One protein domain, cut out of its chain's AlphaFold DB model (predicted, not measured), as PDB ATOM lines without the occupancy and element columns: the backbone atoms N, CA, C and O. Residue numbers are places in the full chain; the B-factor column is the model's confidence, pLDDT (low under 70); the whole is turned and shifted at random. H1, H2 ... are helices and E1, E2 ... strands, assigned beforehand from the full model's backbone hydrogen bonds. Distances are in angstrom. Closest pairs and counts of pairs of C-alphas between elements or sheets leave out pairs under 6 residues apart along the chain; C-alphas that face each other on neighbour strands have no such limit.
ATOM      1  N   GLU A   7     104.671 150.446 138.605       90.38
ATOM      2  CA  GLU A   7     104.481 151.505 139.603       90.38
ATOM      3  C   GLU A   7     104.112 150.932 140.977       90.38
ATOM      4  O   GLU A   7     104.736 151.282 141.973       90.38
ATOM      5  N   VAL A   8     103.190 149.963 141.033       88.88
ATOM      6  CA  VAL A   8     102.810 149.287 142.287       88.88
ATOM      7  C   VAL A   8     104.008 148.574 142.925       88.88
ATOM      8  O   VAL A   8     104.159 148.610 144.149       88.88
ATOM      9  N   ILE A   9     104.864 147.950 142.105       89.25
ATOM     10  CA  ILE A   9     106.112 147.316 142.559       89.25
ATOM     11  C   ILE A   9     107.107 148.376 143.043       89.25
ATOM     12  O   ILE A   9     107.696 148.216 144.110       89.25
ATOM     13  N   LEU A  10     107.286 149.472 142.303       91.69
ATOM     14  CA  LEU A  10     108.191 150.553 142.695       91.69
ATOM     15  C   LEU A  10     107.784 151.157 144.044       91.69
ATOM     16  O   LEU A  10     108.621 151.298 144.932       91.69
ATOM     17  N   ASP A  11     106.498 151.439 144.224       92.19
ATOM     18  CA  ASP A  11     105.935 151.961 145.468       92.19
ATOM     19  C   ASP A  11     106.136 150.992 146.644       92.19
ATOM     20  O   ASP A  11     106.397 151.426 147.770       92.19
ATOM     21  N   HIS A  12     106.080 149.680 146.389       92.62
ATOM     22  CA  HIS A  12     106.394 148.658 147.385       92.62
ATOM     23  C   HIS A  12     107.858 148.693 147.825       92.62
ATOM     24  O   HIS A  12     108.161 148.735 149.022       92.62
ATOM     25  N   LEU A  13     108.764 148.734 146.850       91.62
ATOM     26  CA  LEU A  13     110.205 148.772 147.080       91.62
ATOM     27  C   LEU A  13     110.667 150.101 147.694       91.62
ATOM     28  O   LEU A  13     111.706 150.134 148.348       91.62
ATOM     29  N   GLN A  14     109.909 151.185 147.503       92.81
ATOM     30  CA  GLN A  14     110.152 152.506 148.097       92.81
ATOM     31  C   GLN A  14     109.458 152.706 149.453       92.81
ATOM     32  O   GLN A  14     109.641 153.748 150.077       92.81
ATOM     33  N   GLY A  15     108.662 151.736 149.915       88.12
ATOM     34  CA  GLY A  15     108.001 151.792 151.221       88.12
ATOM     35  C   GLY A  15     106.743 152.655 151.271       88.12
ATOM     36  O   GLY A  15     106.260 152.941 152.363       88.12
ATOM     37  N   ARG A  16     106.182 153.049 150.120       90.06
ATOM     38  CA  ARG A  16     104.918 153.803 150.065       90.06
ATOM     39  C   ARG A  16     103.717 152.929 150.441       90.06
ATOM     40  O   ARG A  16     102.796 153.408 151.094       90.06
ATOM     41  N   HIS A  17     103.751 151.639 150.097       86.94
ATOM     42  CA  HIS A  17     102.803 150.626 150.585       86.94
ATOM     43  C   HIS A  17     103.439 149.231 150.655       86.94
ATOM     44  O   HIS A  17     104.479 148.976 150.061       86.94
ATOM     45  N   VAL A  18     102.815 148.288 151.362       89.12
ATOM     46  CA  VAL A  18     103.203 146.867 151.319       89.12
ATOM     47  C   VAL A  18     102.164 146.112 150.507       89.12
ATOM     48  O   VAL A  18     100.972 146.213 150.791       89.12
ATOM     49  N   ILE A  19     102.613 145.355 149.507       89.75
ATOM     50  CA  ILE A  19     101.726 144.571 148.653       89.75
ATOM     51  C   ILE A  19     101.792 143.093 149.033       89.75
ATOM     52  O   ILE A  19     102.837 142.562 149.405       89.75
ATOM     53  N   GLY A  20     100.646 142.433 148.930       88.56
ATOM     54  CA  GLY A  20     100.539 140.983 148.958       88.56
ATOM     55  C   GLY A  20      99.831 140.502 147.701       88.56
ATOM     56  O   GLY A  20      99.105 141.262 147.054       88.56
ATOM     57  N   VAL A  21     100.033 139.237 147.363       88.75
ATOM     58  CA  VAL A  21      99.451 138.609 146.179       88.75
ATOM     59  C   VAL A  21      98.584 137.424 146.570       88.75
ATOM     60  O   VAL A  21      98.828 136.736 147.559       88.75
ATOM     61  N   TYR A  22      97.556 137.185 145.765       87.44
ATOM     62  CA  TYR A  22      96.791 135.949 145.816       87.44
ATOM     63  C   TYR A  22      97.422 134.986 144.805       87.44
ATOM     64  O   TYR A  22      97.429 135.304 143.617       87.44
ATOM     65  N   PRO A  23      97.969 133.838 145.238       86.44
ATOM     66  CA  PRO A  23      98.786 132.979 144.381       86.44
ATOM     67  C   PRO A  23      97.976 132.224 143.316       86.44
ATOM     68  O   PRO A  23      98.551 131.726 142.352       86.44
ATOM     69  N   MET A  24      96.650 132.130 143.480       87.56
ATOM     70  CA  MET A  24      95.753 131.424 142.563       87.56
ATOM     71  C   MET A  24      95.067 132.360 141.568       87.56
ATOM     72  O   MET A  24      94.449 133.356 141.957       87.56
ATOM     73  N   PHE A  25      95.085 131.966 140.299       86.50
ATOM     74  CA  PHE A  25      94.276 132.544 139.233       86.50
ATOM     75  C   PHE A  25      92.840 132.007 139.257       86.50
ATOM     76  O   PHE A  25      92.532 131.014 139.915       86.50
ATOM     77  N   LYS A  26      91.948 132.669 138.505       83.50
ATOM     78  CA  LYS A  26      90.518 132.317 138.408       83.50
ATOM     79  C   LYS A  26      90.254 130.917 137.842       83.50
ATOM     80  O   LYS A  26      89.184 130.379 138.091       83.50
ATOM     81  N   ASP A  27      91.206 130.362 137.099       86.31
ATOM     82  CA  ASP A  27      91.185 129.007 136.537       86.31
ATOM     83  C   ASP A  27      91.805 127.955 137.478       86.31
ATOM     84  O   ASP A  27      92.077 126.836 137.060       86.31
ATOM     85  N   GLU A  28      92.031 128.315 138.747       86.25
ATOM     86  CA  GLU A  28      92.571 127.438 139.795       86.25
ATOM     87  C   GLU A  28      94.036 127.016 139.584       86.25
ATOM     88  O   GLU A  28      94.544 126.120 140.265       86.25
ATOM     89  N   THR A  29      94.757 127.706 138.698       91.25
ATOM     90  CA  THR A  29      96.205 127.544 138.521       91.25
ATOM     91  C   THR A  29      97.008 128.552 139.352       91.25
ATOM     92  O   THR A  29      96.473 129.536 139.864       91.25
ATOM     93  N   CYS A  30      98.312 128.321 139.510       92.56
ATOM     94  CA  CYS A  30      99.254 129.214 140.190       92.56
ATOM     95  C   CYS A  30     100.601 129.275 139.443       92.56
ATOM     96  O   CYS A  30     100.945 128.358 138.696       92.56
ATOM     97  N   ARG A  31     101.355 130.376 139.601       92.94
ATOM     98  CA  ARG A  31     102.719 130.556 139.033       92.94
ATOM     99  C   ARG A  31     103.838 130.258 140.026       92.94
ATOM    100  O   ARG A  31     104.995 130.171 139.631       92.94
ATOM    101  N   PHE A  32     103.502 130.147 141.299       93.62
ATOM    102  CA  PHE A  32     104.453 129.824 142.340       93.62
ATOM    103  C   PHE A  32     103.744 129.095 143.471       93.62
ATOM    104  O   PHE A  32     102.515 129.117 143.592       93.62
ATOM    105  N   PHE A  33     104.563 128.494 144.311       91.88
ATOM    106  CA  PHE A  33     104.186 127.863 145.554       91.88
ATOM    107  C   PHE A  33     105.155 128.324 146.650       91.88
ATOM    108  O   PHE A  33     106.322 128.585 146.362       91.88
ATOM    109  N   ALA A  34     104.688 128.453 147.889       93.12
ATOM    110  CA  ALA A  34     105.539 128.810 149.021       93.12
ATOM    111  C   ALA A  34     105.203 127.979 150.264       93.12
ATOM    112  O   ALA A  34     104.030 127.723 150.540       93.12
ATOM    113  N   ALA A  35     106.225 127.575 151.014       91.62
ATOM    114  CA  ALA A  35     106.091 126.944 152.323       91.62
ATOM    115  C   ALA A  35     106.474 127.944 153.422       91.62
ATOM    116  O   ALA A  35     107.517 128.585 153.322       91.62
ATOM    117  N   ASP A  36     105.618 128.080 154.429       90.44
ATOM    118  CA  ASP A  36     105.724 129.046 155.524       90.44
ATOM    119  C   ASP A  36     106.274 128.357 156.780       90.44
ATOM    120  O   ASP A  36     105.724 127.333 157.208       90.44
ATOM    121  N   PHE A  37     107.359 128.892 157.343       87.88
ATOM    122  CA  PHE A  37     108.014 128.391 158.550       87.88
ATOM    123  C   PHE A  37     108.118 129.514 159.589       87.88
ATOM    124  O   PHE A  37     108.912 130.437 159.430       87.88
ATOM    125  N   ASP A  38     107.368 129.399 160.680       80.94
ATOM    126  CA  ASP A  38     107.264 130.359 161.780       80.94
ATOM    127  C   ASP A  38     107.509 129.658 163.129       80.94
ATOM    128  O   ASP A  38     107.077 128.521 163.291       80.94
ATOM    129  N   LYS A  39     108.065 130.365 164.133       75.50
ATOM    130  CA  LYS A  39     108.364 129.924 165.532       75.50
ATOM    131  C   LYS A  39     109.811 129.451 165.759       75.50
ATOM    132  O   LYS A  39     110.665 129.533 164.878       75.50
ATOM    133  N   ASP A  40     110.083 129.014 166.991       65.00
ATOM    134  CA  ASP A  40     111.365 128.463 167.429       65.00
ATOM    135  C   ASP A  40     111.804 127.296 166.520       65.00
ATOM    136  O   ASP A  40     110.971 126.535 166.031       65.00
ATOM    137  N   ALA A  41     113.115 127.176 166.286       80.88
ATOM    138  CA  ALA A  41     113.758 126.186 165.404       80.88
ATOM    139  C   ALA A  41     113.492 126.309 163.883       80.88
ATOM    140  O   ALA A  41     113.903 125.429 163.126       80.88
ATOM    141  N   TRP A  42     112.914 127.418 163.390       86.62
ATOM    142  CA  TRP A  42     112.653 127.597 161.948       86.62
ATOM    143  C   TRP A  42     113.882 127.428 161.049       86.62
ATOM    144  O   TRP A  42     113.765 126.923 159.935       86.62
ATOM    145  N   GLN A  43     115.064 127.818 161.527       89.88
ATOM    146  CA  GLN A  43     116.315 127.686 160.780       89.88
ATOM    147  C   GLN A  43     116.641 126.212 160.511       89.88
ATOM    148  O   GLN A  43     116.986 125.844 159.391       89.88
ATOM    149  N   GLU A  44     116.483 125.350 161.516       84.94
ATOM    150  CA  GLU A  44     116.772 123.920 161.402       84.94
ATOM    151  C   GLU A  44     115.778 123.212 160.474       84.94
ATOM    152  O   GLU A  44     116.197 122.383 159.656       84.94
ATOM    153  N   ASP A  45     114.493 123.566 160.574       85.38
ATOM    154  CA  ASP A  45     113.400 123.024 159.756       85.38
ATOM    155  C   ASP A  45     113.527 123.456 158.284       85.38
ATOM    156  O   ASP A  45     113.437 122.621 157.378       85.38
ATOM    157  N   VAL A  46     113.829 124.733 158.023       91.38
ATOM    158  CA  VAL A  46     114.076 125.251 156.664       91.38
ATOM    159  C   VAL A  46     115.314 124.609 156.049       91.38
ATOM    160  O   VAL A  46     115.288 124.215 154.879       91.38
ATOM    161  N   MET A  47     116.390 124.438 156.815       91.44
ATOM    162  CA  MET A  47     117.594 123.775 156.312       91.44
ATOM    163  C   MET A  47     117.343 122.301 155.980       91.44
ATOM    164  O   MET A  47     117.787 121.832 154.932       91.44
ATOM    165  N   ALA A  48     116.558 121.587 156.793       87.00
ATOM    166  CA  ALA A  48     116.136 120.217 156.481       87.00
ATOM    167  C   ALA A  48     115.294 120.150 155.200       87.00
ATOM    168  O   ALA A  48     115.484 119.288 154.336       87.00
ATOM    169  N   PHE A  49     114.331 121.065 155.084       90.44
ATOM    170  CA  PHE A  49     113.411 121.103 153.959       90.44
ATOM    171  C   PHE A  49     114.144 121.410 152.653       90.44
ATOM    172  O   PHE A  49     113.934 120.747 151.635       90.44
ATOM    173  N   THR A  50     115.075 122.360 152.687       92.44
ATOM    174  CA  THR A  50     115.885 122.738 151.525       92.44
ATOM    175  C   THR A  50     116.912 121.670 151.154       92.44
ATOM    176  O   THR A  50     117.134 121.435 149.969       92.44
ATOM    177  N   GLU A  51     117.464 120.931 152.118       90.44
ATOM    178  CA  GLU A  51     118.262 119.724 151.862       90.44
ATOM    179  C   GLU A  51     117.458 118.669 151.087       90.44
ATOM    180  O   GLU A  51     117.926 118.144 150.071       90.44
ATOM    181  N   THR A  52     116.205 118.428 151.477       88.31
ATOM    182  CA  THR A  52     115.299 117.544 150.724       88.31
ATOM    183  C   THR A  52     115.045 118.072 149.313       88.31
ATOM    184  O   THR A  52     115.119 117.301 148.352       88.31
ATOM    185  N   CYS A  53     114.839 119.382 149.157       91.81
ATOM    186  CA  CYS A  53     114.687 120.008 147.844       91.81
ATOM    187  C   CYS A  53     115.923 119.768 146.962       91.81
ATOM    188  O   CYS A  53     115.764 119.279 145.841       91.81
ATOM    189  N   ARG A  54     117.145 119.976 147.485       90.31
ATOM    190  CA  ARG A  54     118.409 119.685 146.774       90.31
ATOM    191  C   ARG A  54     118.483 118.227 146.320       90.31
ATOM    192  O   ARG A  54     118.790 117.967 145.161       90.31
ATOM    193  N   HIS A  55     118.139 117.275 147.188       85.81
ATOM    194  CA  HIS A  55     118.144 115.849 146.838       85.81
ATOM    195  C   HIS A  55     117.109 115.470 145.776       85.81
ATOM    196  O   HIS A  55     117.360 114.588 144.959       85.81
ATOM    197  N   THR A  56     115.942 116.108 145.794       84.56
ATOM    198  CA  THR A  56     114.904 115.916 144.767       84.56
ATOM    199  C   THR A  56     115.173 116.709 143.485       84.56
ATOM    200  O   THR A  56     114.437 116.562 142.512       84.56
ATOM    201  N   GLY A  57     116.229 117.530 143.477       89.44
ATOM    202  CA  GLY A  57     116.600 118.398 142.366       89.44
ATOM    203  C   GLY A  57     115.627 119.554 142.135       89.44
ATOM    204  O   GLY A  57     115.605 120.083 141.030       89.44
ATOM    205  N   VAL A  58     114.799 119.912 143.122       92.06
ATOM    206  CA  VAL A  58     113.776 120.961 143.003       92.06
ATOM    207  C   VAL A  58     114.392 122.323 143.350       92.06
ATOM    208  O   VAL A  58     114.805 122.506 144.497       92.06
ATOM    209  N   PRO A  59     114.444 123.284 142.405       92.94
ATOM    210  CA  PRO A  59     114.847 124.662 142.681       92.94
ATOM    211  C   PRO A  59     113.957 125.336 143.729       92.94
ATOM    212  O   PRO A  59     112.734 125.191 143.699       92.94
ATOM    213  N   TYR A  60     114.565 126.114 144.621       95.00
ATOM    214  CA  TYR A  60     113.877 126.852 145.680       95.00
ATOM    215  C   TYR A  60     114.590 128.180 145.970       95.00
ATOM    216  O   TYR A  60     115.753 128.359 145.609       95.00
ATOM    217  N   ALA A  61     113.910 129.093 146.662       96.50
ATOM    218  CA  ALA A  61     114.488 130.326 147.193       96.50
ATOM    219  C   ALA A  61     114.022 130.554 148.635       96.50
ATOM    220  O   ALA A  61     112.833 130.439 148.917       96.50
ATOM    221  N   ILE A  62     114.935 130.880 149.548       96.94
ATOM    222  CA  ILE A  62     114.609 131.129 150.959       96.94
ATOM    223  C   ILE A  62     114.478 132.633 151.161       96.94
ATOM    224  O   ILE A  62     115.391 133.366 150.802       96.94
ATOM    225  N   GLU A  63     113.384 133.095 151.755       96.69
ATOM    226  CA  GLU A  63     113.177 134.485 152.165       96.69
ATOM    227  C   GLU A  63     112.981 134.549 153.679       96.69
ATOM    228  O   GLU A  63     112.126 133.853 154.223       96.69
ATOM    229  N   ARG A  64     113.720 135.424 154.368       95.75
ATOM    230  CA  ARG A  64     113.480 135.687 155.794       95.75
ATOM    231  C   ARG A  64     112.136 136.384 155.994       95.75
ATOM    232  O   ARG A  64     111.858 137.370 155.318       95.75
ATOM    233  N   SER A  65     111.341 135.952 156.968       92.88
ATOM    234  CA  SER A  65     110.038 136.559 157.247       92.88
ATOM    235  C   SER A  65     110.161 138.029 157.672       92.88
ATOM    236  O   SER A  65     111.220 138.519 158.074       92.88
ATOM    237  N   ARG A  66     109.039 138.758 157.635       90.12
ATOM    238  CA  ARG A  66     108.981 140.170 158.049       90.12
ATOM    239  C   ARG A  66     109.443 140.400 159.492       90.12
ATOM    240  O   ARG A  66     110.014 141.451 159.777       90.12
ATOM    241  N   SER A  67     109.157 139.460 160.395       87.31
ATOM    242  CA  SER A  67     109.529 139.552 161.812       87.31
ATOM    243  C   SER A  67     110.987 139.168 162.073       87.31
ATOM    244  O   SER A  67     111.511 139.520 163.124       87.31
ATOM    245  N   GLY A  68     111.631 138.454 161.143       87.31
ATOM    246  CA  GLY A  68     112.949 137.843 161.330       87.31
ATOM    247  C   GLY A  68     112.919 136.492 162.058       87.31
ATOM    248  O   GLY A  68     113.935 135.807 162.093       87.31
ATOM    249  N   ASN A  69     111.762 136.082 162.593       88.31
ATOM    250  CA  ASN A  69     111.587 134.859 163.391       88.31
ATOM    251  C   ASN A  69     110.896 133.738 162.596       88.31
ATOM    252  O   ASN A  69     110.041 133.023 163.120       88.31
ATOM    253  N   GLY A  70     111.218 133.648 161.309       91.69
ATOM    254  CA  GLY A  70     110.651 132.683 160.379       91.69
ATOM    255  C   GLY A  70     111.211 132.875 158.974       91.69
ATOM    256  O   GLY A  70     111.989 133.804 158.724       91.69
ATOM    257  N   ALA A  71     110.783 132.033 158.042       94.25
ATOM    258  CA  ALA A  71     111.119 132.152 156.632       94.25
ATOM    259  C   ALA A  71     110.056 131.527 155.726       94.25
ATOM    260  O   ALA A  71     109.361 130.584 156.101       94.25
ATOM    261  N   HIS A  72     109.993 132.019 154.493       95.38
ATOM    262  CA  HIS A  72     109.245 131.396 153.415       95.38
ATOM    263  C   HIS A  72     110.210 130.719 152.442       95.38
ATOM    264  O   HIS A  72     111.219 131.302 152.040       95.38
ATOM    265  N   VAL A  73     109.882 129.503 152.013       96.19
ATOM    266  CA  VAL A  73     110.604 128.808 150.941       96.19
ATOM    267  C   VAL A  73     109.753 128.841 149.678       96.19
ATOM    268  O   VAL A  73     108.683 128.234 149.630       96.19
ATOM    269  N   TRP A  74     110.222 129.570 148.671       96.50
ATOM    270  CA  TRP A  74     109.530 129.878 147.422       96.50
ATOM    271  C   TRP A  74     109.938 128.936 146.288       96.50
ATOM    272  O   TRP A  74     111.110 128.594 146.134       96.50
ATOM    273  N   PHE A  75     108.966 128.583 145.452       95.94
ATOM    274  CA  PHE A  75     109.103 127.705 144.293       95.94
ATOM    275  C   PHE A  75     108.375 128.343 143.112       95.94
ATOM    276  O   PHE A  75     107.166 128.560 143.178       95.94
ATOM    277  N   PHE A  76     109.086 128.645 142.030       95.44
ATOM    278  CA  PHE A  76     108.524 129.339 140.867       95.44
ATOM    279  C   PHE A  76     108.341 128.371 139.702       95.44
ATOM    280  O   PHE A  76     109.241 127.588 139.415       95.44
ATOM    281  N   PHE A  77     107.200 128.426 139.016       95.56
ATOM    282  CA  PHE A  77     106.883 127.547 137.886       95.56
ATOM    283  C   PHE A  77     107.095 128.263 136.552       95.56
ATOM    284  O   PHE A  77     106.776 129.447 136.419       95.56
ATOM    285  N   SER A  78     107.589 127.542 135.541       93.31
ATOM    286  CA  SER A  78     107.755 128.091 134.186       93.31
ATOM    287  C   SER A  78     106.409 128.421 133.524       93.31
ATOM    288  O   SER A  78     106.295 129.392 132.777       93.31
ATOM    289  N   HIS A  79     105.370 127.650 133.851       93.75
ATOM    290  CA  HIS A  79     104.015 127.744 133.310       93.75
ATOM    291  C   HIS A  79     102.974 127.666 134.447       93.75
ATOM    292  O   HIS A  79     103.322 127.290 135.565       93.75
ATOM    293  N   PRO A  80     101.701 128.064 134.226       93.75
ATOM    294  CA  PRO A  80     100.666 127.877 135.240       93.75
ATOM    295  C   PRO A  80     100.489 126.392 135.563       93.75
ATOM    296  O   PRO A  80     100.284 125.586 134.658       93.75
ATOM    297  N   VAL A  81     100.503 126.056 136.851       93.50
ATOM    298  CA  VAL A  81     100.273 124.694 137.350       93.50
ATOM    299  C   VAL A  81      98.982 124.674 138.173       93.50
ATOM    300  O   VAL A  81      98.766 125.609 138.953       93.50
ATOM    301  N   PRO A  82      98.121 123.640 138.061       93.06
ATOM    302  CA  PRO A  82      96.965 123.491 138.942       93.06
ATOM    303  C   PRO A  82      97.375 123.568 140.417       93.06
ATOM    304  O   PRO A  82      98.302 122.871 140.844       93.06
ATOM    305  N   ALA A  83      96.679 124.381 141.216       86.56
ATOM    306  CA  ALA A  83      97.009 124.571 142.632       86.56
ATOM    307  C   ALA A  83      97.033 123.237 143.397       86.56
ATOM    308  O   ALA A  83      97.908 123.011 144.233       86.56
ATOM    309  N   ALA A  84      96.140 122.310 143.040       81.31
ATOM    310  CA  ALA A  84      96.118 120.958 143.587       81.31
ATOM    311  C   ALA A  84      97.416 120.173 143.334       81.31
ATOM    312  O   ALA A  84      97.914 119.496 144.233       81.31
ATOM    313  N   THR A  85      97.988 120.265 142.133       84.88
ATOM    314  CA  THR A  85      99.245 119.587 141.786       84.88
ATOM    315  C   THR A  85     100.423 120.217 142.529       84.88
ATOM    316  O   THR A  85     101.201 119.501 143.161       84.88
ATOM    317  N   ALA A  86     100.505 121.551 142.557       88.50
ATOM    318  CA  ALA A  86     101.540 122.268 143.305       88.50
ATOM    319  C   ALA A  86     101.509 121.918 144.807       88.50
ATOM    320  O   ALA A  86     102.542 121.636 145.417       88.50
ATOM    321  N   ARG A  87     100.312 121.837 145.405       86.25
ATOM    322  CA  ARG A  87     100.140 121.421 146.806       86.25
ATOM    323  C   ARG A  87     100.514 119.963 147.054       86.25
ATOM    324  O   ARG A  87     101.047 119.661 148.123       86.25
ATOM    325  N   LYS A  88     100.255 119.057 146.104       79.44
ATOM    326  CA  LYS A  88     100.711 117.657 146.188       79.44
ATOM    327  C   LYS A  88     102.236 117.577 146.202       79.44
ATOM    328  O   LYS A  88     102.775 116.894 147.068       79.44
ATOM    329  N   MET A  89     102.911 118.319 145.320       88.81
ATOM    330  CA  MET A  89     104.376 118.430 145.312       88.81
ATOM    331  C   MET A  89     104.898 118.947 146.659       88.81
ATOM    332  O   MET A  89     105.752 118.317 147.277       88.81
ATOM    333  N   GLY A  90     104.334 120.043 147.167       85.12
ATOM    334  CA  GLY A  90     104.710 120.602 148.466       85.12
ATOM    335  C   GLY A  90     104.527 119.631 149.635       85.12
ATOM    336  O   GLY A  90     105.417 119.459 150.463       85.12
ATOM    337  N   SER A  91     103.384 118.944 149.671       75.50
ATOM    338  CA  SER A  91     103.076 117.948 150.707       75.50
ATOM    339  C   SER A  91     104.048 116.767 150.669       75.50
ATOM    340  O   SER A  91     104.447 116.262 151.720       75.50
ATOM    341  N   TYR A  92     104.452 116.342 149.469       81.12
ATOM    342  CA  TYR A  92     105.469 115.312 149.283       81.12
ATOM    343  C   TYR A  92     106.822 115.749 149.838       81.12
ATOM    344  O   TYR A  92     107.392 115.019 150.641       81.12
ATOM    345  N   LEU A  93     107.299 116.948 149.489       83.50
ATOM    346  CA  LEU A  93     108.589 117.457 149.968       83.50
ATOM    347  C   LEU A  93     108.629 117.549 151.500       83.50
ATOM    348  O   LEU A  93     109.605 117.125 152.113       83.50
ATOM    349  N   ILE A  94     107.548 118.018 152.134       79.62
ATOM    350  CA  ILE A  94     107.442 118.062 153.603       79.62
ATOM    351  C   ILE A  94     107.490 116.647 154.194       79.62
ATOM    352  O   ILE A  94     108.232 116.389 155.139       79.62
ATOM    353  N   THR A  95     106.735 115.714 153.611       68.19
ATOM    354  CA  THR A  95     106.664 114.322 154.084       68.19
ATOM    355  C   THR A  95     108.009 113.610 153.944       68.19
ATOM    356  O   THR A  95     108.442 112.915 154.862       68.19
ATOM    357  N   GLU A  96     108.687 113.802 152.816       75.19
ATOM    358  CA  GLU A  96     110.018 113.256 152.561       75.19
ATOM    359  C   GLU A  96     111.036 113.839 153.549       75.19
ATOM    360  O   GLU A  96     111.824 113.091 154.128       75.19
ATOM    361  N   THR A  97     110.954 115.139 153.844       75.69
ATOM    362  CA  THR A  97     111.822 115.778 154.842       75.69
ATOM    363  C   THR A  97     111.615 115.182 156.236       75.69
ATOM    364  O   THR A  97     112.582 114.802 156.898       75.69
ATOM    365  N   MET A  98     110.357 115.022 156.663       66.12
ATOM    366  CA  MET A  98     110.014 114.380 157.941       66.12
ATOM    367  C   MET A  98     110.503 112.927 158.011       66.12
ATOM    368  O   MET A  98     110.890 112.462 159.075       66.12
ATOM    369  N   SER A  99     110.505 112.198 156.891       64.69
ATOM    370  CA  SER A  99     110.945 110.798 156.869       64.69
ATOM    371  C   SER A  99     112.454 110.619 157.067       64.69
ATOM    372  O   SER A  99     112.889 109.565 157.530       64.69
ATOM    373  N   ARG A 100     113.252 111.642 156.733       65.19
ATOM    374  CA  ARG A 100     114.720 111.588 156.773       65.19
ATOM    375  C   ARG A 100     115.305 112.009 158.123       65.19
ATOM    376  O   ARG A 100     116.386 111.543 158.478       65.19
ATOM    377  N   ARG A 101     114.614 112.850 158.903       65.25
ATOM    378  CA  ARG A 101     115.109 113.331 160.207       65.25
ATOM    379  C   ARG A 101     114.442 112.620 161.387       65.25
ATOM    380  O   ARG A 101     113.236 112.677 161.564       65.25
ATOM    381  N   HIS A 102     115.275 112.002 162.228       44.19
ATOM    382  CA  HIS A 102     114.876 111.173 163.374       44.19
ATOM    383  C   HIS A 102     114.545 111.965 164.665       44.19
ATOM    384  O   HIS A 102     114.081 111.355 165.623       44.19
ATOM    385  N   GLN A 103     114.826 113.277 164.743       43.91
ATOM    386  CA  GLN A 103     114.882 114.016 166.025       43.91
ATOM    387  C   GLN A 103     114.133 115.359 166.074       43.91
ATOM    388  O   GLN A 103     113.991 115.917 167.158       43.91
ATOM    389  N   LEU A 104     113.631 115.878 164.949       50.00
ATOM    390  CA  LEU A 104     112.952 117.178 164.907       50.00
ATOM    391  C   LEU A 104     111.488 117.000 164.517       50.00
ATOM    392  O   LEU A 104     111.169 116.482 163.446       50.00
ATOM    393  N   SER A 105     110.583 117.464 165.377       54.34
ATOM    394  CA  SER A 105     109.247 117.835 164.929       54.34
ATOM    395  C   SER A 105     109.408 119.036 164.001       54.34
ATOM    396  O   SER A 105     110.006 120.011 164.440       54.34
ATOM    397  N   MET A 106     108.860 118.986 162.783       67.25
ATOM    398  CA  MET A 106     108.666 120.156 161.903       67.25
ATOM    399  C   MET A 106     107.691 121.148 162.556       67.25
ATOM    400  O   MET A 106     106.562 121.334 162.101       67.25
ATOM    401  N   ALA A 107     108.064 121.670 163.717       62.91
ATOM    402  CA  ALA A 107     107.220 122.451 164.602       62.91
ATOM    403  C   ALA A 107     107.085 123.882 164.096       62.91
ATOM    404  O   ALA A 107     106.083 124.538 164.413       62.91
ATOM    405  N   SER A 108     108.065 124.341 163.309       74.75
ATOM    406  CA  SER A 108     108.020 125.665 162.720       74.75
ATOM    407  C   SER A 108     107.202 125.700 161.427       74.75
ATOM    408  O   SER A 108     106.740 126.756 161.023       74.75
ATOM    409  N   TYR A 109     106.990 124.568 160.753       79.56
ATOM    410  CA  TYR A 109     106.153 124.531 159.554       79.56
ATOM    411  C   TYR A 109     104.703 124.942 159.882       79.56
ATOM    412  O   TYR A 109     104.020 124.274 160.664       79.56
ATOM    413  N   ASP A 110     104.217 126.022 159.264       72.69
ATOM    414  CA  ASP A 110     102.842 126.512 159.438       72.69
ATOM    415  C   ASP A 110     101.930 126.005 158.314       72.69
ATOM    416  O   ASP A 110     100.956 125.279 158.551       72.69
ATOM    417  N   ARG A 111     102.222 126.379 157.061       78.94
ATOM    418  CA  ARG A 111     101.316 126.126 155.928       78.94
ATOM    419  C   ARG A 111     101.977 126.262 154.560       78.94
ATOM    420  O   ARG A 111     103.104 126.715 154.416       78.94
ATOM    421  N   LEU A 112     101.207 125.898 153.536       84.38
ATOM    422  CA  LEU A 112     101.556 126.049 152.126       84.38
ATOM    423  C   LEU A 112     100.679 127.091 151.450       84.38
ATOM    424  O   LEU A 112      99.475 127.089 151.685       84.38
ATOM    425  N   PHE A 113     101.259 127.867 150.543       84.81
ATOM    426  CA  PHE A 113     100.585 128.798 149.648       84.81
ATOM    427  C   PHE A 113     100.720 128.315 148.196       84.81
ATOM    428  O   PHE A 113     101.844 128.107 147.745       84.81
ATOM    429  N   PRO A 114      99.622 128.155 147.433       84.31
ATOM    430  CA  PRO A 114      98.226 128.290 147.853       84.31
ATOM    431  C   PRO A 114      97.798 127.272 148.924       84.31
ATOM    432  O   PRO A 114      98.147 126.098 148.852       84.31
ATOM    433  N   ASN A 115      96.956 127.692 149.872       74.56
ATOM    434  CA  ASN A 115      96.495 126.805 150.958       74.56
ATOM    435  C   ASN A 115      95.312 125.911 150.542       74.56
ATOM    436  O   ASN A 115      94.824 125.110 151.340       74.56
ATOM    437  N   GLN A 116      94.823 126.060 149.313       68.81
ATOM    438  CA  GLN A 116      93.577 125.477 148.823       68.81
ATOM    439  C   GLN A 116      93.730 124.992 147.379       68.81
ATOM    440  O   GLN A 116      94.524 125.544 146.625       68.81
ATOM    441  N   ASP A 117      92.964 123.961 147.016       70.69
ATOM    442  CA  ASP A 117      92.990 123.363 145.673       70.69
ATOM    443  C   ASP A 117      92.121 124.126 144.668       70.69
ATOM    444  O   ASP A 117      92.412 124.121 143.479       70.69
ATOM    445  N   THR A 118      91.058 124.775 145.152       68.94
ATOM    446  CA  THR A 118      90.014 125.420 144.342       68.94
ATOM    447  C   THR A 118      89.670 126.800 144.897       68.94
ATOM    448  O   THR A 118      89.866 127.076 146.090       68.94
ATOM    449  N   LEU A 119      89.178 127.705 144.046       68.44
ATOM    450  CA  LEU A 119      88.806 129.053 144.486       68.44
ATOM    451  C   LEU A 119      87.392 129.089 145.094       68.44
ATOM    452  O   LEU A 119      86.454 128.467 144.583       68.44
ATOM    453  N   PRO A 120      87.166 129.863 146.171       56.00
ATOM    454  CA  PRO A 120      85.818 130.112 146.662       56.00
ATOM    455  C   PRO A 120      84.978 130.883 145.629       56.00
ATOM    456  O   PRO A 120      85.431 131.875 145.068       56.00
ATOM    457  N   LYS A 121      83.715 130.472 145.412       49.91
ATOM    458  CA  LYS A 121      82.751 131.214 144.571       49.91
ATOM    459  C   LYS A 121      82.681 132.682 145.021       49.91
ATOM    460  O   LYS A 121      82.176 132.951 146.107       49.91
ATOM    461  N   GLY A 122      83.181 133.596 144.187       52.38
ATOM    462  CA  GLY A 122      83.188 135.042 144.440       52.38
ATOM    463  C   GLY A 122      84.248 135.544 145.431       52.38
ATOM    464  O   GLY A 122      84.217 136.721 145.773       52.38
ATOM    465  N   GLY A 123      85.168 134.691 145.896       61.06
ATOM    466  CA  GLY A 123      86.234 135.067 146.827       61.06
ATOM    467  C   GLY A 123      87.628 135.003 146.202       61.06
ATOM    468  O   GLY A 123      87.837 134.393 145.154       61.06
ATOM    469  N   PHE A 124      88.592 135.623 146.877       62.88
ATOM    470  CA  PHE A 124      90.016 135.533 146.555       62.88
ATOM    471  C   PHE A 124      90.672 134.467 147.443       62.88
ATOM    472  O   PHE A 124      90.090 134.067 148.451       62.88
ATOM    473  N   GLY A 125      91.829 133.935 147.043       70.12
ATOM    474  CA  GLY A 125      92.521 132.911 147.831       70.12
ATOM    475  C   GLY A 125      93.140 133.429 149.131       70.12
ATOM    476  O   GLY A 125      92.726 134.454 149.660       70.12
ATOM    477  N   ASN A 126      94.160 132.743 149.643       73.69
ATOM    478  CA  ASN A 126      94.929 133.257 150.780       73.69
ATOM    479  C   ASN A 126      95.969 134.263 150.286       73.69
ATOM    480  O   ASN A 126      96.673 133.992 149.315       73.69
ATOM    481  N   LEU A 127      96.034 135.421 150.938       83.62
ATOM    482  CA  LEU A 127      97.006 136.465 150.636       83.62
ATOM    483  C   LEU A 127      98.369 136.081 151.226       83.62
ATOM    484  O   LEU A 127      98.443 135.759 152.410       83.62
ATOM    485  N   ILE A 128      99.430 136.178 150.429       87.88
ATOM    486  CA  ILE A 128     100.821 136.117 150.895       87.88
ATOM    487  C   ILE A 128     101.486 137.475 150.651       87.88
ATOM    488  O   ILE A 128     101.298 138.076 149.592       87.88
ATOM    489  N   ALA A 129     102.209 138.003 151.639       90.19
ATOM    490  CA  ALA A 129     102.945 139.258 151.487       90.19
ATOM    491  C   ALA A 129     104.155 139.057 150.563       90.19
ATOM    492  O   ALA A 129     104.776 137.998 150.599       90.19
ATOM    493  N   LEU A 130     104.485 140.054 149.737       91.00
ATOM    494  CA  LEU A 130     105.664 139.966 148.875       91.00
ATOM    495  C   LEU A 130     106.969 140.285 149.636       91.00
ATOM    496  O   LEU A 130     106.938 141.065 150.604       91.00
ATOM    497  N   PRO A 131     108.095 139.682 149.200       92.75
ATOM    498  CA  PRO A 131     109.429 139.937 149.740       92.75
ATOM    499  C   PRO A 131     109.951 141.325 149.331       92.75
ATOM    500  O   PRO A 131     109.359 142.002 148.494       92.75
ATOM    501  N   LEU A 132     111.105 141.721 149.872       94.00
ATOM    502  CA  LEU A 132     111.818 142.982 149.606       94.00
ATOM    503  C   LEU A 132     111.080 144.247 150.079       94.00
ATOM    504  O   LEU A 132     111.183 145.313 149.468       94.00
ATOM    505  N   GLN A 133     110.384 144.160 151.212       93.69
ATOM    506  CA  GLN A 133     109.691 145.300 151.814       93.69
ATOM    507  C   GLN A 133     110.696 146.355 152.291       93.69
ATOM    508  O   GLN A 133     111.607 146.040 153.054       93.69
ATOM    509  N   TYR A 134     110.494 147.625 151.919       93.31
ATOM    510  CA  TYR A 134     111.451 148.707 152.198       93.31
ATOM    511  C   TYR A 134     111.910 148.782 153.663       93.31
ATOM    512  O   TYR A 134     113.110 148.790 153.923       93.31
ATOM    513  N   HIS A 135     110.973 148.801 154.622       91.50
ATOM    514  CA  HIS A 135     111.315 148.919 156.043       91.50
ATOM    515  C   HIS A 135     111.945 147.641 156.627       91.50
ATOM    516  O   HIS A 135     113.041 147.745 157.173       91.50
ATOM    517  N   PRO A 136     111.343 146.437 156.515       92.50
ATOM    518  CA  PRO A 136     111.975 145.200 156.988       92.50
ATOM    519  C   PRO A 136     113.353 144.935 156.372       92.50
ATOM    520  O   PRO A 136     114.250 144.470 157.074       92.50
ATOM    521  N   ARG A 137     113.558 145.302 155.100       92.50
ATOM    522  CA  ARG A 137     114.845 145.152 154.414       92.50
ATOM    523  C   ARG A 137     115.989 145.884 155.112       92.50
ATOM    524  O   ARG A 137     117.112 145.395 155.085       92.50
ATOM    525  N   GLN A 138     115.722 147.023 155.755       90.56
ATOM    526  CA  GLN A 138     116.738 147.773 156.512       90.56
ATOM    527  C   GLN A 138     117.286 146.985 157.714       90.56
ATOM    528  O   GLN A 138     118.372 147.287 158.194       90.56
ATOM    529  N   TYR A 139     116.554 145.964 158.166       92.19
ATOM    530  CA  TYR A 139     116.923 145.065 159.259       92.19
ATOM    531  C   TYR A 139     117.270 143.655 158.762       92.19
ATOM    532  O   TYR A 139     117.154 142.691 159.513       92.19
ATOM    533  N   ASN A 140     117.654 143.514 157.487       92.88
ATOM    534  CA  ASN A 140     117.945 142.232 156.837       92.88
ATOM    535  C   ASN A 140     116.765 141.234 156.798       92.88
ATOM    536  O   ASN A 140     116.970 140.036 156.609       92.88
ATOM    537  N   ASN A 141     115.526 141.713 156.946       93.62
ATOM    538  CA  ASN A 141     114.307 140.903 156.858       93.62
ATOM    539  C   ASN A 141     113.633 141.074 155.493       93.62
ATOM    540  O   ASN A 141     113.839 142.076 154.808       93.62
ATOM    541  N   THR A 142     112.790 140.118 155.089       94.44
ATOM    542  CA  THR A 142     112.177 140.046 153.741       94.44
ATOM    543  C   THR A 142     113.197 139.977 152.599       94.44
ATOM    544  O   THR A 142     112.882 140.295 151.456       94.44
ATOM    545  N   LEU A 143     114.442 139.607 152.909       96.62
ATOM    546  CA  LEU A 143     115.515 139.388 151.945       96.62
ATOM    547  C   LEU A 143     115.656 137.899 151.652       96.62
ATOM    548  O   LEU A 143     115.419 137.063 152.530       96.62
ATOM    549  N   PHE A 144     116.077 137.584 150.430       97.38
ATOM    550  CA  PHE A 144     116.466 136.237 150.057       97.38
ATOM    551  C   PHE A 144     117.823 135.878 150.654       97.38
ATOM    552  O   PHE A 144     118.733 136.716 150.678       97.38
ATOM    553  N   LEU A 145     117.926 134.639 151.127       96.19
ATOM    554  CA  LEU A 145     119.040 134.126 151.915       96.19
ATOM    555  C   LEU A 145     119.808 133.022 151.178       96.19
ATOM    556  O   LEU A 145     119.207 132.244 150.429       96.19
ATOM    557  N   ASP A 146     121.108 132.936 151.443       92.69
ATOM    558  CA  ASP A 146     121.996 131.867 150.985       92.69
ATOM    559  C   ASP A 146     121.880 130.584 151.838       92.69
ATOM    560  O   ASP A 146     120.944 130.406 152.625       92.69
ATOM    561  N   ALA A 147     122.796 129.632 151.629       87.31
ATOM    562  CA  ALA A 147     122.792 128.351 152.337       87.31
ATOM    563  C   ALA A 147     123.172 128.489 153.821       87.31
ATOM    564  O   ALA A 147     122.829 127.616 154.617       87.31
ATOM    565  N   GLU A 148     123.832 129.582 154.184       90.06
ATOM    566  CA  GLU A 148     124.229 129.950 155.538       90.06
ATOM    567  C   GLU A 148     123.159 130.821 156.227       90.06
ATOM    568  O   GLU A 148     123.333 131.221 157.377       90.06
ATOM    569  N   LEU A 149     122.015 131.045 155.561       91.94
ATOM    570  CA  LEU A 149     120.899 131.897 155.989       91.94
ATOM    571  C   LEU A 149     121.256 133.388 156.090       91.94
ATOM    572  O   LEU A 149     120.539 134.160 156.750       91.94
ATOM    573  N   GLU A 150     122.302 133.810 155.385       93.81
ATOM    574  CA  GLU A 150     122.709 135.204 155.260       93.81
ATOM    575  C   GLU A 150     122.096 135.852 154.007       93.81
ATOM    576  O   GLU A 150     121.910 135.193 152.981       93.81
ATOM    577  N   PRO A 151     121.711 137.141 154.053       95.69
ATOM    578  CA  PRO A 151     121.130 137.803 152.892       95.69
ATOM    579  C   PRO A 151     122.106 137.889 151.716       95.69
ATOM    580  O   PRO A 151     123.228 138.371 151.867       95.69
ATOM    581  N   PHE A 152     121.641 137.542 150.512       94.00
ATOM    582  CA  PHE A 152     122.440 137.753 149.304       94.00
ATOM    583  C   PHE A 152     122.814 139.238 149.135       94.00
ATOM    584  O   PHE A 152     121.919 140.094 149.191       94.00
ATOM    585  N   PRO A 153     124.090 139.563 148.840       91.25
ATOM    586  CA  PRO A 153     124.513 140.940 148.581       91.25
ATOM    587  C   PRO A 153     123.794 141.576 147.384       91.25
ATOM    588  O   PRO A 153     123.425 142.748 147.431       91.25
ATOM    589  N   ASP A 154     123.556 140.791 146.329       94.50
ATOM    590  CA  ASP A 154     122.783 141.190 145.152       94.50
ATOM    591  C   ASP A 154     121.500 140.355 145.033       94.50
ATOM    592  O   ASP A 154     121.466 139.271 144.447       94.50
ATOM    593  N   GLN A 155     120.420 140.892 145.597       94.94
ATOM    594  CA  GLN A 155     119.089 140.282 145.566       94.94
ATOM    595  C   GLN A 155     118.536 140.149 144.139       94.94
ATOM    596  O   GLN A 155     117.823 139.191 143.839       94.94
ATOM    597  N   TRP A 156     118.853 141.096 143.249       93.69
ATOM    598  CA  TRP A 156     118.343 141.100 141.876       93.69
ATOM    599  C   TRP A 156     119.092 140.097 141.011       93.69
ATOM    600  O   TRP A 156     118.455 139.355 140.264       93.69
ATOM    601  N   GLY A 157     120.417 140.030 141.159       94.19
ATOM    602  CA  GLY A 157     121.244 138.996 140.543       94.19
ATOM    603  C   GLY A 157     120.803 137.593 140.962       94.19
ATOM    604  O   GLY A 157     120.620 136.729 140.103       94.19
ATOM    605  N   PHE A 158     120.526 137.382 142.254       94.38
ATOM    606  CA  PHE A 158     119.970 136.119 142.749       94.38
ATOM    607  C   PHE A 158     118.614 135.790 142.107       94.38
ATOM    608  O   PHE A 158     118.458 134.713 141.531       94.38
ATOM    609  N   LEU A 159     117.649 136.715 142.137       92.06
ATOM    610  CA  LEU A 159     116.328 136.500 141.537       92.06
ATOM    611  C   LEU A 159     116.405 136.209 140.032       92.06
ATOM    612  O   LEU A 159     115.674 135.351 139.542       92.06
ATOM    613  N   ALA A 160     117.302 136.881 139.308       92.88
ATOM    614  CA  ALA A 160     117.539 136.641 137.886       92.88
ATOM    615  C   ALA A 160     118.203 135.280 137.609       92.88
ATOM    616  O   ALA A 160     118.056 134.745 136.511       92.88
ATOM    617  N   SER A 161     118.913 134.714 138.589       92.81
ATOM    618  CA  SER A 161     119.541 133.391 138.487       92.81
ATOM    619  C   SER A 161     118.584 132.224 138.755       92.81
ATOM    620  O   SER A 161     118.931 131.075 138.477       92.81
ATOM    621  N   LEU A 162     117.384 132.491 139.290       90.25
ATOM    622  CA  LEU A 162     116.425 131.441 139.619       90.25
ATOM    623  C   LEU A 162     115.927 130.735 138.358       90.25
ATOM    624  O   LEU A 162     115.388 131.354 137.445       90.25
ATOM    625  N   VAL A 163     116.048 129.408 138.352       91.44
ATOM    626  CA  VAL A 163     115.524 128.552 137.285       91.44
ATOM    627  C   VAL A 163     114.104 128.112 137.655       91.44
ATOM    628  O   VAL A 163     113.942 127.382 138.638       91.44
ATOM    629  N   PRO A 164     113.064 128.514 136.898       93.38
ATOM    630  CA  PRO A 164     111.704 128.067 137.161       93.38
ATOM    631  C   PRO A 164     111.549 126.559 136.939       93.38
ATOM    632  O   PRO A 164     112.105 125.979 136.003       93.38
ATOM    633  N   ILE A 165     110.739 125.930 137.782       95.25
ATOM    634  CA  ILE A 165     110.430 124.504 137.752       95.25
ATOM    635  C   ILE A 165     109.509 124.220 136.563       95.25
ATOM    636  O   ILE A 165     108.499 124.903 136.373       95.25
ATOM    637  N   GLN A 166     109.846 123.201 135.775       93.75
ATOM    638  CA  GLN A 166     109.029 122.766 134.641       93.75
ATOM    639  C   GLN A 166     107.804 121.972 135.110       93.75
ATOM    640  O   GLN A 166     107.892 121.199 136.068       93.75
ATOM    641  N   THR A 167     106.669 122.140 134.428       88.94
ATOM    642  CA  THR A 167     105.392 121.503 134.794       88.94
ATOM    643  C   THR A 167     105.509 119.981 134.864       88.94
ATOM    644  O   THR A 167     105.000 119.374 135.803       88.94
ATOM    645  N   GLU A 168     106.277 119.365 133.963       89.69
ATOM    646  CA  GLU A 168     106.502 117.916 133.917       89.69
ATOM    647  C   GLU A 168     107.190 117.401 135.187       89.69
ATOM    648  O   GLU A 168     106.905 116.300 135.659       89.69
ATOM    649  N   MET A 169     108.087 118.201 135.771       90.44
ATOM    650  CA  MET A 169     108.746 117.861 137.030       90.44
ATOM    651  C   MET A 169     107.769 117.951 138.205       90.44
ATOM    652  O   MET A 169     107.780 117.077 139.074       90.44
ATOM    653  N   VAL A 170     106.901 118.967 138.217       89.94
ATOM    654  CA  VAL A 170     105.861 119.119 139.246       89.94
ATOM    655  C   VAL A 170     104.870 117.956 139.185       89.94
ATOM    656  O   VAL A 170     104.567 117.356 140.217       89.94
ATOM    657  N   ASP A 171     104.424 117.589 137.982       85.94
ATOM    658  CA  ASP A 171     103.521 116.460 137.757       85.94
ATOM    659  C   ASP A 171     104.167 115.131 138.149       85.94
ATOM    660  O   ASP A 171     103.533 114.329 138.836       85.94
ATOM    661  N   LYS A 172     105.442 114.915 137.801       87.25
ATOM    662  CA  LYS A 172     106.193 113.718 138.206       87.25
ATOM    663  C   LYS A 172     106.255 113.586 139.727       87.25
ATOM    664  O   LYS A 172     105.925 112.529 140.254       87.25
ATOM    665  N   ILE A 173     106.616 114.653 140.442       83.25
ATOM    666  CA  ILE A 173     106.690 114.628 141.911       83.25
ATOM    667  C   ILE A 173     105.294 114.439 142.524       83.25
ATOM    668  O   ILE A 173     105.129 113.681 143.479       83.25
ATOM    669  N   ALA A 174     104.263 115.080 141.969       77.50
ATOM    670  CA  ALA A 174     102.886 114.911 142.428       77.50
ATOM    671  C   ALA A 174     102.338 113.491 142.163       77.50
ATOM    672  O   ALA A 174     101.567 112.959 142.974       77.50
ATOM    673  N   MET A 175     102.736 112.859 141.057       73.50
ATOM    674  CA  MET A 175     102.451 111.455 140.761       73.50
ATOM    675  C   MET A 175     103.204 110.529 141.709       73.50
ATOM    676  O   MET A 175     102.571 109.657 142.295       73.50
ATOM    677  N   ASP A 176     104.498 110.744 141.941       66.19
ATOM    678  CA  ASP A 176     105.293 109.964 142.898       66.19
ATOM    679  C   ASP A 176     104.696 110.042 144.310       66.19
ATOM    680  O   ASP A 176     104.576 109.019 144.991       66.19
ATOM    681  N   ALA A 177     104.198 111.216 144.712       58.81
ATOM    682  CA  ALA A 177     103.448 111.391 145.953       58.81
ATOM    683  C   ALA A 177     102.209 110.485 146.012       58.81
ATOM    684  O   ALA A 177     101.938 109.847 147.035       58.81
ATOM    685  N   THR A 178     101.467 110.416 144.905       52.75
ATOM    686  CA  THR A 178     100.236 109.624 144.775       52.75
ATOM    687  C   THR A 178     100.537 108.121 144.760       52.75
ATOM    688  O   THR A 178      99.870 107.359 145.462       52.75
ATOM    689  N   THR A 179     101.576 107.694 144.041       50.19
ATOM    690  CA  THR A 179     101.971 106.287 143.874       50.19
ATOM    691  C   THR A 179     102.631 105.706 145.127       50.19
ATOM    692  O   THR A 179     102.382 104.553 145.471       50.19
ATOM    693  N   ARG A 180     103.429 106.493 145.862       47.78
ATOM    694  CA  ARG A 180     104.093 106.054 147.108       47.78
ATOM    695  C   ARG A 180     103.201 106.139 148.350       47.78
ATOM    696  O   ARG A 180     103.661 105.849 149.450       47.78
ATOM    697  N   GLY A 181     101.945 106.580 148.215       43.66
ATOM    698  CA  GLY A 181     101.074 106.851 149.367       43.66
ATOM    699  C   GLY A 181     101.626 107.944 150.296       43.66
ATOM    700  O   GLY A 181     101.228 108.029 151.457       43.66
TER     701      GLY A 181
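Overview. This is residues 7 to 181 of the 682 residues of the protein "Restriction endonuclease subunit R" of Gammaproteobacteria bacterium (UniProt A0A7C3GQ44). A four-stranded antiparallel sheet has two helices, H2 and H3, packed over one face, and H6 packs on H3 and on strand E3. On the side of the sheet away from H2 and H3, long stretches without named elements reach out to the small helices H1 and H4, which sit near each other far from the helices of the first face, while the short helix H5 lies off the sheet. The printed part has 175 residues, with six named helices and four named strands in the order H1, E1, H2, E2, E3, H3, E4, H4, H5, H6; the sheet's order is E2, E3, E1, E4, and the class is mixed, helices and strands. The whole is compact, with a radius of gyration of the C-alphas of 15.9 A, and its C-alphas span 47 by 42 by 28 A.

Along the chain. H1 is residues 7 to 13, 9.8 A long, and begins at C-alpha 7 at (104.481, 151.505, 139.603). E1, residues 29 to 38, is 25.9 A long and bends by 61 degrees at residue 32. H2, residues 42 to 56, measures 20.9 A and E2, residues 61 to 64, measures 10.2 A. E3, residues 70 to 82, is the longest strand, 27.0 A from C-alpha 70 at (110.651, 132.683, 160.379) to C-alpha 82, and it bends by 110 degrees at residue 79. H3, residues 83 to 100, is the longest helix, 26.1 A. E4 is residues 109 to 113, 12.1 A; H4 is residues 134 to 137, 5.4 A; H5 is residues 155 to 161, 9.9 A. H6, residues 167 to 179, is 18.0 A long and ends at C-alpha 179 at (101.971, 106.287, 143.874).

Arrangement. In the sheet E3 and E1 are antiparallel neighbours at 167 degrees, with N 35 and O 73 at 2.9 A and N 30 and O 81 at 2.8 A, within hydrogen-bond range. E1 and E4 stand antiparallel at 165 degrees, with N 36 and O 111 at 2.9 A. E2 and E3 form a hairpin at 144 degrees, with N 63 and O 72 at 2.8 A. E2 and E4 are the edge strands. H2 is on the sheet at a height of 9.3 A, over E3 and E1. H3 is on the same face at a height of 9.7 A, over E1 and, only just, over E4, with 3 of its C-alphas there. On the local plane H2 stands at 2 degrees and H3 at 22 degrees to E1, both along the strands. E1, H2, E2 and E3, H3, E4 are split strand-helix-strand units, two strands running the same way with another strand between them, each with a right-handed crossover. H2 and H3 touch about perpendicular at 75 degrees, closest at the C-alphas of Phe 49 and Thr 97, 5.6 A. H3 touches H6 with residues 85 to 92 alone, the same way at a steep tilt of 59 degrees; the closest C-alphas, of Met 89 and Ala 174, are 4.8 A apart. H1 and H4 are close but not clearly touching, with the C-alphas of Leu 13 and Tyr 134 at 5.3 A. H5 is not on the sheet and touches no helix. In H1, H2, H3, H5 and H6 every O i to N i+4 pair is within hydrogen-bond range; H4 is too short for such a pair, and its one O i to N i+3 pair is not within range.

Size, cuts and confidence. The two C-alphas farthest apart, of Arg 16 and Thr 179, are 48.0 A apart. The printed part has no cut. The links H1 to E1, E4 to H4 and H4 to H5 are long. Residues 20 to 21 pair antiparallel with residues 128 to 129, and residues 62 to 63 of E2 with residues 144 to 145. The mean pLDDT of the printed part is 84.4; it is under 70 at 26 residues, among them residues 98 to 107, 118 to 124 and 176 to 181.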